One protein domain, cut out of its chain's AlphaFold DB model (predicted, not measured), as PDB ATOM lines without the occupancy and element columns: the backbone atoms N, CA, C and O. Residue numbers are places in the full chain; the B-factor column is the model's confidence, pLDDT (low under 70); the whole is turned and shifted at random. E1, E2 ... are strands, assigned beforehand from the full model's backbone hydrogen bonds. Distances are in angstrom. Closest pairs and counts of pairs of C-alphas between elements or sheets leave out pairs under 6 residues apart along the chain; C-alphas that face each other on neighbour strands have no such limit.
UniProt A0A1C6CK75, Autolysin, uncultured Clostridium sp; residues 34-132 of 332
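Overview. This is residues 34 to 132 of the 332 residues of the protein "Autolysin" of uncultured Clostridium sp (UniProt A0A1C6CK75). Look for a sandwich, two sheets face to face: a strongly twisted four-stranded one and a smaller three-stranded one, their strands at 30 degrees to each other. The loop of residues 68 to 82 lies at one end of the long axis, short E5 at the other. The 99 printed residues have no named helix and eight named strands, E1 to E8 along the chain, class all strand; the larger sheet runs E3, E4, E8, E7, antiparallel, the smaller E2, E1, E6, mixed. The whole is compact, radius of gyration of the C-alphas 13.5 A, and only just elongated, spanning 42 by 21 by 20 A.

Arrangement. Start at E1, residues 37 to 43, which forms a hairpin with E2, residues 51 to 55; N 54 and O 40 are within hydrogen-bond range, 2.8 A. Cross to the other sheet at E3, residues 60 to 67; the closest C-alphas of E2 and E3, Asn 55 and Val 62, are 6.7 A apart. E3 forms a hairpin with E4, residues 83 to 90, with N 61 and O 89 at 2.8 A. E5, residues 94 to 96, pairs with no named strand. E6, residues 104 to 107, is parallel to E1, with N 105 and O 37 at 2.8 A. E7, residues 111 to 120, back in the larger sheet, bends by 53 degrees at residue 115. It forms a hairpin with E8, residues 124 to 131, with N 126 and O 118 at 2.8 A; E8 is also antiparallel to E4, with N 84 and O 129 at 2.8 A.

Along the chain. Find C-alpha 37 at (-24.323, -25.039, -19.002), where E1 begins its 19.2 A. E3 measures 21.2 A, E4 22.9 A, E7 24.2 A; E8, 22.2 A, ends at C-alpha 131, (-29.207, -7.692, -19.844).

Size, cuts and confidence. The farthest C-alphas, Ser 78 and Gly 93, are 43.5 A apart. The printed part has no cut; the link E3 to E4 is long. Confidence is under 70 at residues 44 to 49 and 69 to 78.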
ATOM      1  N   ILE A  34     -25.246 -33.572 -18.919       96.75
ATOM      2  CA  ILE A  34     -24.575 -32.276 -18.988       96.75
ATOM      3  C   ILE A  34     -24.396 -31.780 -17.550       96.75
ATOM      4  O   ILE A  34     -25.369 -31.521 -16.841       96.75
ATOM      5  N   GLU A  35     -23.154 -31.642 -17.090       94.06
ATOM      6  CA  GLU A  35     -22.879 -31.245 -15.700       94.06
ATOM      7  C   GLU A  35     -23.014 -29.742 -15.458       94.06
ATOM      8  O   GLU A  35     -23.332 -29.312 -14.345       94.06
ATOM      9  N   ARG A  36     -22.802 -28.923 -16.496       95.19
ATOM     10  CA  ARG A  36     -22.995 -27.476 -16.411       95.19
ATOM     11  C   ARG A  36     -23.213 -26.843 -17.774       95.19
ATOM     12  O   ARG A  36     -22.460 -27.117 -18.705       95.19
ATOM     13  N   VAL A  37     -24.156 -25.913 -17.840       96.56
ATOM     14  CA  VAL A  37     -24.323 -25.039 -19.002       96.56
ATOM     15  C   VAL A  37     -23.405 -23.834 -18.832       96.56
ATOM     16  O   VAL A  37     -23.453 -23.155 -17.809       96.56
ATOM     17  N   LYS A  38     -22.546 -23.579 -19.816       97.00
ATOM     18  CA  LYS A  38     -21.631 -22.435 -19.865       97.00
ATOM     19  C   LYS A  38     -21.899 -21.627 -21.125       97.00
ATOM     20  O   LYS A  38     -21.670 -22.111 -22.234       97.00
ATOM     21  N   LEU A  39     -22.351 -20.392 -20.952       95.94
ATOM     22  CA  LEU A  39     -22.612 -19.468 -22.053       95.94
ATOM     23  C   LEU A  39     -21.897 -18.152 -21.787       95.94
ATOM     24  O   LEU A  39     -21.834 -17.704 -20.645       95.94
ATOM     25  N   LYS A  40     -21.411 -17.504 -22.842       93.81
ATOM     26  CA  LYS A  40     -20.999 -16.101 -22.799       93.81
ATOM     27  C   LYS A  40     -21.993 -15.273 -23.603       93.81
ATOM     28  O   LYS A  40     -22.194 -15.552 -24.780       93.81
ATOM     29  N   LEU A  41     -22.607 -14.288 -22.962       91.00
ATOM     30  CA  LEU A  41     -23.550 -13.360 -23.561       91.00
ATOM     31  C   LEU A  41     -22.893 -11.988 -23.655       91.00
ATOM     32  O   LEU A  41     -22.370 -11.472 -22.668       91.00
ATOM     33  N   GLU A  42     -22.930 -11.393 -24.835       86.19
ATOM     34  CA  GLU A  42     -22.389 -10.060 -25.080       86.19
ATOM     35  C   GLU A  42     -23.420  -9.290 -25.893       86.19
ATOM     36  O   GLU A  42     -23.841  -9.752 -26.958       86.19
ATOM     37  N   SER A  43     -23.859  -8.135 -25.389       75.38
ATOM     38  CA  SER A  43     -24.683  -7.256 -26.211       75.38
ATOM     39  C   SER A  43     -23.769  -6.591 -27.232       75.38
ATOM     40  O   SER A  43     -22.754  -5.981 -26.891       75.38
ATOM     41  N   GLN A  44     -24.089  -6.728 -28.516       64.19
ATOM     42  CA  GLN A  44     -23.429  -5.895 -29.507       64.19
ATOM     43  C   GLN A  44     -24.152  -4.551 -29.488       64.19
ATOM     44  O   GLN A  44     -25.368  -4.516 -29.588       64.19
ATOM     45  N   LEU A  45     -23.429  -3.440 -29.316       53.53
ATOM     46  CA  LEU A  45     -23.964  -2.064 -29.311       53.53
ATOM     47  C   LEU A  45     -24.492  -1.626 -30.698       53.53
ATOM     48  O   LEU A  45     -24.338  -0.474 -31.102       53.53
ATOM     49  N   THR A  46     -25.062  -2.535 -31.480       50.12
ATOM     50  CA  THR A  46     -25.617  -2.247 -32.795       50.12
ATOM     51  C   THR A  46     -27.053  -1.754 -32.651       50.12
ATOM     52  O   THR A  46     -27.778  -2.106 -31.724       50.12
ATOM     53  N   LYS A  47     -27.492  -0.938 -33.613       49.38
ATOM     54  CA  LYS A  47     -28.881  -0.464 -33.733       49.38
ATOM     55  C   LYS A  47     -29.908  -1.607 -33.879       49.38
ATOM     56  O   LYS A  47     -31.095  -1.324 -33.917       49.38
ATOM     57  N   THR A  48     -29.456  -2.859 -34.003       53.06
ATOM     58  CA  THR A  48     -30.275  -4.038 -34.307       53.06
ATOM     59  C   THR A  48     -30.781  -4.798 -33.081       53.06
ATOM     60  O   THR A  48     -31.659  -5.637 -33.240       53.06
ATOM     61  N   GLY A  49     -30.304  -4.518 -31.858       61.91
ATOM     62  CA  GLY A  49     -30.842  -5.197 -30.668       61.91
ATOM     63  C   GLY A  49     -30.264  -6.590 -30.389       61.91
ATOM     64  O   GLY A  49     -30.826  -7.336 -29.589       61.91
ATOM     65  N   GLU A  50     -29.168  -6.973 -31.048       73.19
ATOM     66  CA  GLU A  50     -28.673  -8.352 -31.035       73.19
ATOM     67  C   GLU A  50     -27.825  -8.695 -29.803       73.19
ATOM     68  O   GLU A  50     -26.885  -7.990 -29.417       73.19
ATOM     69  N   VAL A  51     -28.111  -9.859 -29.215       83.19
ATOM     70  CA  VAL A  51     -27.302 -10.449 -28.147       83.19
ATOM     71  C   VAL A  51     -26.548 -11.641 -28.704       83.19
ATOM     72  O   VAL A  51     -27.130 -12.675 -29.034       83.19
ATOM     73  N   LYS A  52     -25.223 -11.509 -28.771       87.56
ATOM     74  CA  LYS A  52     -24.348 -12.601 -29.176       87.56
ATOM     75  C   LYS A  52     -24.262 -13.612 -28.040       87.56
ATOM     76  O   LYS A  52     -23.818 -13.281 -26.941       87.56
ATOM     77  N   VAL A  53     -24.623 -14.859 -28.331       92.00
ATOM     78  CA  VAL A  53     -24.484 -15.985 -27.404       92.00
ATOM     79  C   VAL A  53     -23.386 -16.908 -27.914       92.00
ATOM     80  O   VAL A  53     -23.466 -17.444 -29.013       92.00
ATOM     81  N   THR A  54     -22.345 -17.092 -27.112       94.19
ATOM     82  CA  THR A  54     -21.257 -18.032 -27.396       94.19
ATOM     83  C   THR A  54     -21.389 -19.234 -26.473       94.19
ATOM     84  O   THR A  54     -21.343 -19.090 -25.248       94.19
ATOM     85  N   ASN A  55     -21.528 -20.425 -27.054       95.94
ATOM     86  CA  ASN A  55     -21.490 -21.668 -26.296       95.94
ATOM     87  C   ASN A  55     -20.052 -21.983 -25.860       95.94
ATOM     88  O   ASN A  55     -19.150 -22.051 -26.690       95.94
ATOM     89  N   MET A  56     -19.842 -22.169 -24.558       96.44
ATOM     90  CA  MET A  56     -18.550 -22.550 -23.972       96.44
ATOM     91  C   MET A  56     -18.596 -23.929 -23.295       96.44
ATOM     92  O   MET A  56     -17.630 -24.333 -22.638       96.44
ATOM     93  N   GLY A  57     -19.738 -24.613 -23.363       94.81
ATOM     94  CA  GLY A  57     -19.936 -25.953 -22.824       94.81
ATOM     95  C   GLY A  57     -19.789 -27.039 -23.884       94.81
ATOM     96  O   GLY A  57     -19.236 -26.814 -24.957       94.81
ATOM     97  N   LYS A  58     -20.241 -28.245 -23.536       95.44
ATOM     98  CA  LYS A  58     -20.217 -29.439 -24.389       95.44
ATOM     99  C   LYS A  58     -21.505 -30.235 -24.182       95.44
ATOM    100  O   LYS A  58     -22.032 -30.218 -23.067       95.44
ATOM    101  N   GLY A  59     -21.937 -30.958 -25.212       96.38
ATOM    102  CA  GLY A  59     -23.115 -31.828 -25.164       96.38
ATOM    103  C   GLY A  59     -24.440 -31.101 -25.373       96.38
ATOM    104  O   GLY A  59     -25.485 -31.639 -25.033       96.38
ATOM    105  N   TYR A  60     -24.403 -29.865 -25.864       97.62
ATOM    106  CA  TYR A  60     -25.592 -29.117 -26.244       97.62
ATOM    107  C   TYR A  60     -25.249 -28.027 -27.255       97.62
ATOM    108  O   TYR A  60     -24.134 -27.494 -27.274       97.62
ATOM    109  N   THR A  61     -26.265 -27.608 -27.996       97.25
ATOM    110  CA  THR A  61     -26.214 -26.569 -29.016       97.25
ATOM    111  C   THR A  61     -27.148 -25.414 -28.651       97.25
ATOM    112  O   THR A  61     -28.232 -25.617 -28.107       97.25
ATOM    113  N   VAL A  62     -26.718 -24.180 -28.930       96.56
ATOM    114  CA  VAL A  62     -27.572 -22.986 -28.815       96.56
ATOM    115  C   VAL A  62     -28.412 -22.892 -30.084       96.56
ATOM    116  O   VAL A  62     -27.850 -22.772 -31.170       96.56
ATOM    117  N   THR A  63     -29.734 -22.942 -29.954       94.12
ATOM    118  CA  THR A  63     -30.659 -22.922 -31.097       94.12
ATOM    119  C   THR A  63     -31.144 -21.525 -31.456       94.12
ATOM    120  O   THR A  63     -31.486 -21.279 -32.609       94.12
ATOM    121  N   GLY A  64     -31.139 -20.589 -30.505       88.12
ATOM    122  CA  GLY A  64     -31.558 -19.213 -30.757       88.12
ATOM    123  C   GLY A  64     -31.420 -18.302 -29.544       88.12
ATOM    124  O   GLY A  64     -31.245 -18.763 -28.413       88.12
ATOM    125  N   CYS A  65     -31.491 -16.997 -29.799       88.69
ATOM    126  CA  CYS A  65     -31.518 -15.942 -28.793       88.69
ATOM    127  C   CYS A  65     -32.440 -14.824 -29.281       88.69
ATOM    128  O   CYS A  65     -32.179 -14.231 -30.327       88.69
ATOM    129  N   GLU A  66     -33.496 -14.537 -28.529       82.56
ATOM    130  CA  GLU A  66     -34.499 -13.534 -28.893       82.56
ATOM    131  C   GLU A  66     -34.752 -12.580 -27.729       82.56
ATOM    132  O   GLU A  66     -34.784 -12.993 -26.570       82.56
ATOM    133  N   VAL A  67     -34.952 -11.295 -28.024       79.12
ATOM    134  CA  VAL A  67     -35.413 -10.313 -27.034       79.12
ATOM    135  C   VAL A  67     -36.933 -10.425 -26.919       79.12
ATOM    136  O   VAL A  67     -37.637 -10.245 -27.906       79.12
ATOM    137  N   ILE A  68     -37.444 -10.709 -25.720       75.69
ATOM    138  CA  ILE A  68     -38.859 -11.067 -25.520       75.69
ATOM    139  C   ILE A  68     -39.700  -9.990 -24.833       75.69
ATOM    140  O   ILE A  68     -40.924 -10.079 -24.817       75.69
ATOM    141  N   ASN A  69     -39.088  -8.957 -24.253       69.69
ATOM    142  CA  ASN A  69     -39.827  -7.885 -23.592       69.69
ATOM    143  C   ASN A  69     -40.184  -6.740 -24.558       69.69
ATOM    144  O   ASN A  69     -39.753  -5.608 -24.363       69.69
ATOM    145  N   GLY A  70     -41.025  -7.046 -25.554       57.06
ATOM    146  CA  GLY A  70     -41.774  -6.075 -26.367       57.06
ATOM    147  C   GLY A  70     -40.974  -5.204 -27.352       57.06
ATOM    148  O   GLY A  70     -39.761  -5.044 -27.266       57.06
ATOM    149  N   ALA A  71     -41.700  -4.620 -28.313       40.38
ATOM    150  CA  ALA A  71     -41.185  -3.885 -29.473       40.38
ATOM    151  C   ALA A  71     -40.763  -2.427 -29.178       40.38
ATOM    152  O   ALA A  71     -41.167  -1.515 -29.890       40.38
ATOM    153  N   ASP A  72     -39.940  -2.196 -28.153       46.59
ATOM    154  CA  ASP A  72     -39.214  -0.919 -27.992       46.59
ATOM    155  C   ASP A  72     -37.713  -1.131 -28.274       46.59
ATOM    156  O   ASP A  72     -36.834  -0.560 -27.626       46.59
ATOM    157  N   VAL A  73     -37.413  -1.997 -29.254       42.53
ATOM    158  CA  VAL A  73     -36.054  -2.241 -29.773       42.53
ATOM    159  C   VAL A  73     -35.465  -0.943 -30.352       42.53
ATOM    160  O   VAL A  73     -34.268  -0.700 -30.219       42.53
ATOM    161  N   ASP A  74     -36.312  -0.028 -30.842       42.56
ATOM    162  CA  ASP A  74     -35.928   1.335 -31.254       42.56
ATOM    163  C   ASP A  74     -35.447   2.217 -30.084       42.56
ATOM    164  O   ASP A  74     -34.828   3.266 -30.279       42.56
ATOM    165  N   ASN A  75     -35.684   1.781 -28.848       47.66
ATOM    166  CA  ASN A  75     -35.365   2.492 -27.617       47.66
ATOM    167  C   ASN A  75     -34.290   1.764 -26.802       47.66
ATOM    168  O   ASN A  75     -34.159   1.996 -25.602       47.66
ATOM    169  N   TRP A  76     -33.476   0.909 -27.424       48.06
ATOM    170  CA  TRP A  76     -32.383   0.195 -26.749       48.06
ATOM    171  C   TRP A  76     -31.386   1.138 -26.040       48.06
ATOM    172  O   TRP A  76     -30.778   0.784 -25.033       48.06
ATOM    173  N   ASN A  77     -31.327   2.412 -26.450       51.09
ATOM    174  CA  ASN A  77     -30.545   3.470 -25.797       51.09
ATOM    175  C   ASN A  77     -31.184   4.048 -24.502       51.09
ATOM    176  O   ASN A  77     -30.801   5.114 -24.008       51.09
ATOM    177  N   SER A  78     -32.189   3.374 -23.944       63.16
ATOM    178  CA  SER A  78     -32.983   3.827 -22.799       63.16
ATOM    179  C   SER A  78     -32.691   3.020 -21.524       63.16
ATOM    180  O   SER A  78     -31.821   2.157 -21.473       63.16
ATOM    181  N   SER A  79     -33.396   3.337 -20.434       74.62
ATOM    182  CA  SER A  79     -33.355   2.577 -19.175       74.62
ATOM    183  C   SER A  79     -34.038   1.200 -19.269       74.62
ATOM    184  O   SER A  79     -34.214   0.539 -18.247       74.62
ATOM    185  N   TYR A  80     -34.464   0.762 -20.455       78.00
ATOM    186  CA  TYR A  80     -35.030  -0.565 -20.656       78.00
ATOM    187  C   TYR A  80     -33.912  -1.601 -20.785       78.00
ATOM    188  O   TYR A  80     -32.957  -1.440 -21.540       78.00
ATOM    189  N   CYS A  81     -34.020  -2.656 -19.985       80.81
ATOM    190  CA  CYS A  81     -33.123  -3.803 -20.025       80.81
ATOM    191  C   CYS A  81     -33.683  -4.807 -21.031       80.81
ATOM    192  O   CYS A  81     -34.879  -5.084 -20.973       80.81
ATOM    193  N   ALA A  82     -32.864  -5.372 -21.917       81.31
ATOM    194  CA  ALA A  82     -33.328  -6.472 -22.760       81.31
ATOM    195  C   ALA A  82     -33.507  -7.728 -21.905       81.31
ATOM    196  O   ALA A  82     -32.568  -8.142 -21.221       81.31
ATOM    197  N   ARG A  83     -34.687  -8.344 -21.961       85.75
ATOM    198  CA  ARG A  83     -34.860  -9.721 -21.512       85.75
ATOM    199  C   ARG A  83     -34.692 -10.629 -22.710       85.75
ATOM    200  O   ARG A  83     -35.481 -10.544 -23.647       85.75
ATOM    201  N   VAL A  84     -33.702 -11.506 -22.645       86.75
ATOM    202  CA  VAL A  84     -33.455 -12.495 -23.688       86.75
ATOM    203  C   VAL A  84     -33.961 -13.868 -23.288       86.75
ATOM    204  O   VAL A  84     -33.799 -14.289 -22.139       86.75
ATOM    205  N   GLN A  85     -34.554 -14.556 -24.255       91.25
ATOM    206  CA  GLN A  85     -34.837 -15.979 -24.223       91.25
ATOM    207  C   GLN A  85     -33.786 -16.704 -25.061       91.25
ATOM    208  O   GLN A  85     -33.558 -16.342 -26.211       91.25
ATOM    209  N   ILE A  86     -33.148 -17.725 -24.490       93.75
ATOM    210  CA  ILE A  86     -32.096 -18.505 -25.151       93.75
ATOM    211  C   ILE A  86     -32.527 -19.961 -25.192       93.75
ATOM    212  O   ILE A  86     -32.768 -20.553 -24.138       93.75
ATOM    213  N   GLY A  87     -32.612 -20.520 -26.395       95.88
ATOM    214  CA  GLY A  87     -32.904 -21.933 -26.610       95.88
ATOM    215  C   GLY A  87     -31.629 -22.762 -26.615       95.88
ATOM    216  O   GLY A  87     -30.657 -22.401 -27.285       95.88
ATOM    217  N   LEU A  88     -31.631 -23.862 -25.865       97.75
ATOM    218  CA  LEU A  88     -30.574 -24.867 -25.872       97.75
ATOM    219  C   LEU A  88     -31.185 -26.246 -26.106       97.75
ATOM    220  O   LEU A  88     -32.189 -26.583 -25.477       97.75
ATOM    221  N   VAL A  89     -30.534 -27.048 -26.940       97.81
ATOM    222  CA  VAL A  89     -30.908 -28.441 -27.216       97.81
ATOM    223  C   VAL A  89     -29.709 -29.334 -26.925       97.81
ATOM    224  O   VAL A  89     -28.586 -28.979 -27.277       97.81
ATOM    225  N   ALA A  90     -29.926 -30.449 -26.237       97.31
ATOM    226  CA  ALA A  90     -28.895 -31.433 -25.951       97.31
ATOM    227  C   ALA A  90     -28.441 -32.104 -27.255       97.31
ATOM    228  O   ALA A  90     -29.254 -32.419 -28.122       97.31
ATOM    229  N   ASP A  91     -27.134 -32.306 -27.399       96.56
ATOM    230  CA  ASP A  91     -26.601 -33.041 -28.546       96.56
ATOM    231  C   ASP A  91     -26.970 -34.536 -28.412       96.56
ATOM    232  O   ASP A  91     -27.260 -35.012 -27.313       96.56
ATOM    233  N   SER A  92     -26.936 -35.306 -29.508       94.25
ATOM    234  CA  SER A  92     -27.246 -36.751 -29.471       94.25
ATOM    235  C   SER A  92     -26.438 -37.477 -28.389       94.25
ATOM    236  O   SER A  92     -25.224 -37.282 -28.280       94.25
ATOM    237  N   GLY A  93     -27.108 -38.312 -27.593       93.56
ATOM    238  CA  GLY A  93     -26.498 -39.034 -26.475       93.56
ATOM    239  C   GLY A  93     -26.241 -38.189 -25.219       93.56
ATOM    240  O   GLY A  93     -25.643 -38.703 -24.273       93.56
ATOM    241  N   TYR A  94     -26.678 -36.924 -25.172       97.06
ATOM    242  CA  TYR A  94     -26.606 -36.062 -23.988       97.06
ATOM    243  C   TYR A  94     -27.992 -35.718 -23.432       97.06
ATOM    244  O   TYR A  94     -28.985 -35.702 -24.151       97.06
ATOM    245  N   GLU A  95     -28.055 -35.385 -22.140       96.94
ATOM    246  CA  GLU A  95     -29.270 -34.846 -21.517       96.94
ATOM    247  C   GLU A  95     -28.982 -33.716 -20.513       96.94
ATOM    248  O   GLU A  95     -27.971 -33.711 -19.796       96.94
ATOM    249  N   PHE A  96     -29.903 -32.758 -20.410       96.75
ATOM    250  CA  PHE A  96     -29.879 -31.726 -19.381       96.75
ATOM    251  C   PHE A  96     -30.357 -32.255 -18.031       96.75
ATOM    252  O   PHE A  96     -31.337 -32.991 -17.906       96.75
ATOM    253  N   ARG A  97     -29.726 -31.762 -16.963       93.06
ATOM    254  CA  ARG A  97     -30.179 -32.010 -15.591       93.06
ATOM    255  C   ARG A  97     -31.122 -30.895 -15.154       93.06
ATOM    256  O   ARG A  97     -30.728 -29.733 -15.132       93.06
ATOM    257  N   LYS A  98     -32.316 -31.242 -14.667       90.38
ATOM    258  CA  LYS A  98     -33.270 -30.276 -14.088       90.38
ATOM    259  C   LYS A  98     -32.748 -29.677 -12.777       90.38
ATOM    260  O   LYS A  98     -33.010 -30.184 -11.688       90.38
ATOM    261  N   LYS A  99     -31.973 -28.596 -12.878       91.44
ATOM    262  CA  LYS A  99     -31.300 -27.923 -11.753       91.44
ATOM    263  C   LYS A  99     -31.683 -26.439 -11.637       91.44
ATOM    264  O   LYS A  99     -32.416 -25.887 -12.463       91.44
ATOM    265  N   GLY A 100     -31.270 -25.817 -10.530       88.06
ATOM    266  CA  GLY A 100     -31.472 -24.391 -10.239       88.06
ATOM    267  C   GLY A 100     -30.494 -23.476 -10.986       88.06
ATOM    268  O   GLY A 100     -29.728 -23.937 -11.825       88.06
ATOM    269  N   SER A 101     -30.501 -22.181 -10.664       89.62
ATOM    270  CA  SER A 101     -29.690 -21.156 -11.348       89.62
ATOM    271  C   SER A 101     -28.182 -21.431 -11.334       89.62
ATOM    272  O   SER A 101     -27.506 -21.129 -12.309       89.62
ATOM    273  N   SER A 102     -27.649 -22.069 -10.285       92.31
ATOM    274  CA  SER A 102     -26.219 -22.403 -10.165       92.31
ATOM    275  C   SER A 102     -25.695 -23.380 -11.230       92.31
ATOM    276  O   SER A 102     -24.483 -23.491 -11.418       92.31
ATOM    277  N   TYR A 103     -26.592 -24.075 -11.934       94.88
ATOM    278  CA  TYR A 103     -26.265 -24.953 -13.061       94.88
ATOM    279  C   TYR A 103     -25.905 -24.187 -14.342       94.88
ATOM    280  O   TYR A 103     -25.231 -24.729 -15.219       94.88
ATOM    281  N   PHE A 104     -26.321 -22.923 -14.433       94.81
ATOM    282  CA  PHE A 104     -26.104 -22.061 -15.586       94.81
ATOM    283  C   PHE A 104     -25.015 -21.039 -15.261       94.81
ATOM    284  O   PHE A 104     -25.226 -20.073 -14.533       94.81
ATOM    285  N   ASP A 105     -23.827 -21.256 -15.808       94.38
ATOM    286  CA  ASP A 105     -22.723 -20.308 -15.742       94.38
ATOM    287  C   ASP A 105     -22.786 -19.356 -16.924       94.38
ATOM    288  O   ASP A 105     -22.258 -19.624 -18.005       94.38
ATOM    289  N   LEU A 106     -23.471 -18.245 -16.695       93.00
ATOM    290  CA  LEU A 106     -23.605 -17.172 -17.661       93.00
ATOM    291  C   LEU A 106     -22.476 -16.162 -17.441       93.00
ATOM    292  O   LEU A 106     -22.366 -15.543 -16.383       93.00
ATOM    293  N   LYS A 107     -21.610 -16.026 -18.442       88.62
ATOM    294  CA  LYS A 107     -20.540 -15.029 -18.521       88.62
ATOM    295  C   LYS A 107     -20.976 -13.882 -19.424       88.62
ATOM    296  O   LYS A 107     -21.796 -14.078 -20.310       88.62
ATOM    297  N   GLY A 108     -20.392 -12.706 -19.232       84.50
ATOM    298  CA  GLY A 108     -20.716 -11.526 -20.033       84.50
ATOM    299  C   GLY A 108     -20.716 -10.265 -19.191       84.50
ATOM    300  O   GLY A 108     -21.283 -10.262 -18.102       84.50
ATOM    301  N   SER A 109     -20.091  -9.196 -19.685       79.31
ATOM    302  CA  SER A 109     -20.111  -7.892 -19.012       79.31
ATOM    303  C   SER A 109     -21.503  -7.276 -18.963       79.31
ATOM    304  O   SER A 109     -21.752  -6.428 -18.113       79.31
ATOM    305  N   ASP A 110     -22.389  -7.710 -19.857       84.44
ATOM    306  CA  ASP A 110     -23.697  -7.102 -20.076       84.44
ATOM    307  C   ASP A 110     -24.839  -7.922 -19.477       84.44
ATOM    308  O   ASP A 110     -25.996  -7.576 -19.666       84.44
ATOM    309  N   VAL A 111     -24.554  -8.990 -18.732       85.81
ATOM    310  CA  VAL A 111     -25.575  -9.744 -17.991       85.81
ATOM    311  C   VAL A 111     -25.685  -9.167 -16.587       85.81
ATOM    312  O   VAL A 111     -24.673  -9.047 -15.899       85.81
ATOM    313  N   TYR A 112     -26.900  -8.865 -16.118       85.94
ATOM    314  CA  TYR A 112     -27.085  -8.503 -14.705       85.94
ATOM    315  C   TYR A 112     -27.874  -9.524 -13.901       85.94
ATOM    316  O   TYR A 112     -27.728  -9.551 -12.677       85.94
ATOM    317  N   ARG A 113     -28.720 -10.350 -14.535       88.88
ATOM    318  CA  ARG A 113     -29.568 -11.280 -13.782       88.88
ATOM    319  C   ARG A 113     -30.003 -12.502 -14.584       88.88
ATOM    320  O   ARG A 113     -30.561 -12.382 -15.667       88.88
ATOM    321  N   PHE A 114     -29.848 -13.678 -13.980       91.00
ATOM    322  CA  PHE A 114     -30.579 -14.882 -14.378       91.00
ATOM    323  C   PHE A 114     -32.023 -14.798 -13.866       91.00
ATOM    324  O   PHE A 114     -32.237 -14.603 -12.666       91.00
ATOM    325  N   VAL A 115     -33.006 -14.954 -14.751       89.31
ATOM    326  CA  VAL A 115     -34.428 -14.837 -14.402       89.31
ATOM    327  C   VAL A 115     -35.018 -16.199 -14.084       89.31
ATOM    328  O   VAL A 115     -35.471 -16.439 -12.965       89.31
ATOM    329  N   SER A 116     -35.017 -17.096 -15.064       89.50
ATOM    330  CA  SER A 116     -35.660 -18.399 -14.956       89.50
ATOM    331  C   SER A 116     -35.149 -19.356 -16.030       89.50
ATOM    332  O   SER A 116     -34.355 -19.000 -16.902       89.50
ATOM    333  N   ARG A 117     -35.619 -20.600 -15.931       94.94
ATOM    334  CA  ARG A 117     -35.462 -21.634 -16.949       94.94
ATOM    335  C   ARG A 117     -36.728 -22.461 -17.066       94.94
ATOM    336  O   ARG A 117     -37.356 -22.737 -16.036       94.94
ATOM    337  N   GLU A 118     -37.024 -22.901 -18.277       90.94
ATOM    338  CA  GLU A 118     -38.113 -23.818 -18.608       90.94
ATOM    339  C   GLU A 118     -37.515 -25.028 -19.337       90.94
ATOM    340  O   GLU A 118     -36.757 -24.854 -20.284       90.94
ATOM    341  N   TYR A 119     -37.796 -26.243 -18.860       90.62
ATOM    342  CA  TYR A 119     -37.310 -27.481 -19.483       90.62
ATOM    343  C   TYR A 119     -38.427 -28.122 -20.297       90.62
ATOM    344  O   TYR A 119     -39.542 -28.259 -19.785       90.62
ATOM    345  N   GLU A 120     -38.097 -28.605 -21.487       89.88
ATOM    346  CA  GLU A 120     -38.939 -29.511 -22.260       89.88
ATOM    347  C   GLU A 120     -38.255 -30.883 -22.293       89.88
ATOM    348  O   GLU A 120     -37.176 -31.068 -22.853       89.88
ATOM    349  N   GLY A 121     -38.826 -31.834 -21.547       91.31
ATOM    350  CA  GLY A 121     -38.153 -33.104 -21.270       91.31
ATOM    351  C   GLY A 121     -36.821 -32.902 -20.537       91.31
ATOM    352  O   GLY A 121     -36.747 -32.109 -19.592       91.31
ATOM    353  N   ASN A 122     -35.804 -33.657 -20.952       93.81
ATOM    354  CA  ASN A 122     -34.401 -33.434 -20.590       93.81
ATOM    355  C   ASN A 122     -33.567 -33.005 -21.814       93.81
ATOM    356  O   ASN A 122     -32.353 -32.869 -21.705       93.81
ATOM    357  N   GLU A 123     -34.202 -32.807 -22.967       94.25
ATOM    358  CA  GLU A 123     -33.529 -32.560 -24.245       94.25
ATOM    359  C   GLU A 123     -33.442 -31.071 -24.551       94.25
ATOM    360  O   GLU A 123     -32.471 -30.641 -25.162       94.25
ATOM    361  N   GLU A 124     -34.386 -30.263 -24.064       95.69
ATOM    362  CA  GLU A 124     -34.379 -28.827 -24.319       95.69
ATOM    363  C   GLU A 124     -34.511 -28.009 -23.039       95.69
ATOM    364  O   GLU A 124     -35.182 -28.381 -22.064       95.69
ATOM    365  N   VAL A 125     -33.876 -26.839 -23.052       95.50
ATOM    366  CA  VAL A 125     -34.039 -25.840 -22.004       95.50
ATOM    367  C   VAL A 125     -34.055 -24.432 -22.589       95.50
ATOM    368  O   VAL A 125     -33.196 -24.044 -23.378       95.50
ATOM    369  N   TRP A 126     -35.023 -23.645 -22.135       94.31
ATOM    370  CA  TRP A 126     -35.146 -22.222 -22.413       94.31
ATOM    371  C   TRP A 126     -34.655 -21.430 -21.212       94.31
ATOM    372  O   TRP A 126     -35.143 -21.625 -20.097       94.31
ATOM    373  N   LEU A 127     -33.693 -20.535 -21.423       94.44
ATOM    374  CA  LEU A 127     -33.173 -19.643 -20.388       94.44
ATOM    375  C   LEU A 127     -33.708 -18.237 -20.579       94.44
ATOM    376  O   LEU A 127     -33.740 -17.741 -21.698       94.44
ATOM    377  N   TYR A 128     -34.041 -17.583 -19.472       91.12
ATOM    378  CA  TYR A 128     -34.479 -16.194 -19.452       91.12
ATOM    379  C   TYR A 128     -33.467 -15.371 -18.665       91.12
ATOM    380  O   TYR A 128     -33.183 -15.663 -17.498       91.12
ATOM    381  N   VAL A 129     -32.899 -14.354 -19.306       91.44
ATOM    382  CA  VAL A 129     -31.783 -13.569 -18.763       91.44
ATOM    383  C   VAL A 129     -32.053 -12.092 -18.999       91.44
ATOM    384  O   VAL A 129     -32.443 -11.704 -20.096       91.44
ATOM    385  N   ASP A 130     -31.839 -11.265 -17.978       89.44
ATOM    386  CA  ASP A 130     -31.914  -9.816 -18.129       89.44
ATOM    387  C   ASP A 130     -30.512  -9.220 -18.365       89.44
ATOM    388  O   ASP A 130     -29.553  -9.480 -17.618       89.44
ATOM    389  N   MET A 131     -30.417  -8.385 -19.399       88.12
ATOM    390  CA  MET A 131     -29.207  -7.692 -19.844       88.12
ATOM    391  C   MET A 131     -29.127  -6.274 -19.266       88.12
ATOM    392  O   MET A 131     -30.143  -5.620 -19.038       88.12
ATOM    393  N   ILE A 132     -27.917  -5.775 -19.014       87.75
ATOM    394  CA  ILE A 132     -27.652  -4.415 -18.537       87.75
ATOM    395  C   ILE A 132     -28.231  -3.418 -19.552       87.75
ATOM    396  O   ILE A 132     -28.023  -3.588 -20.755       87.75
TER     397      ILE A 132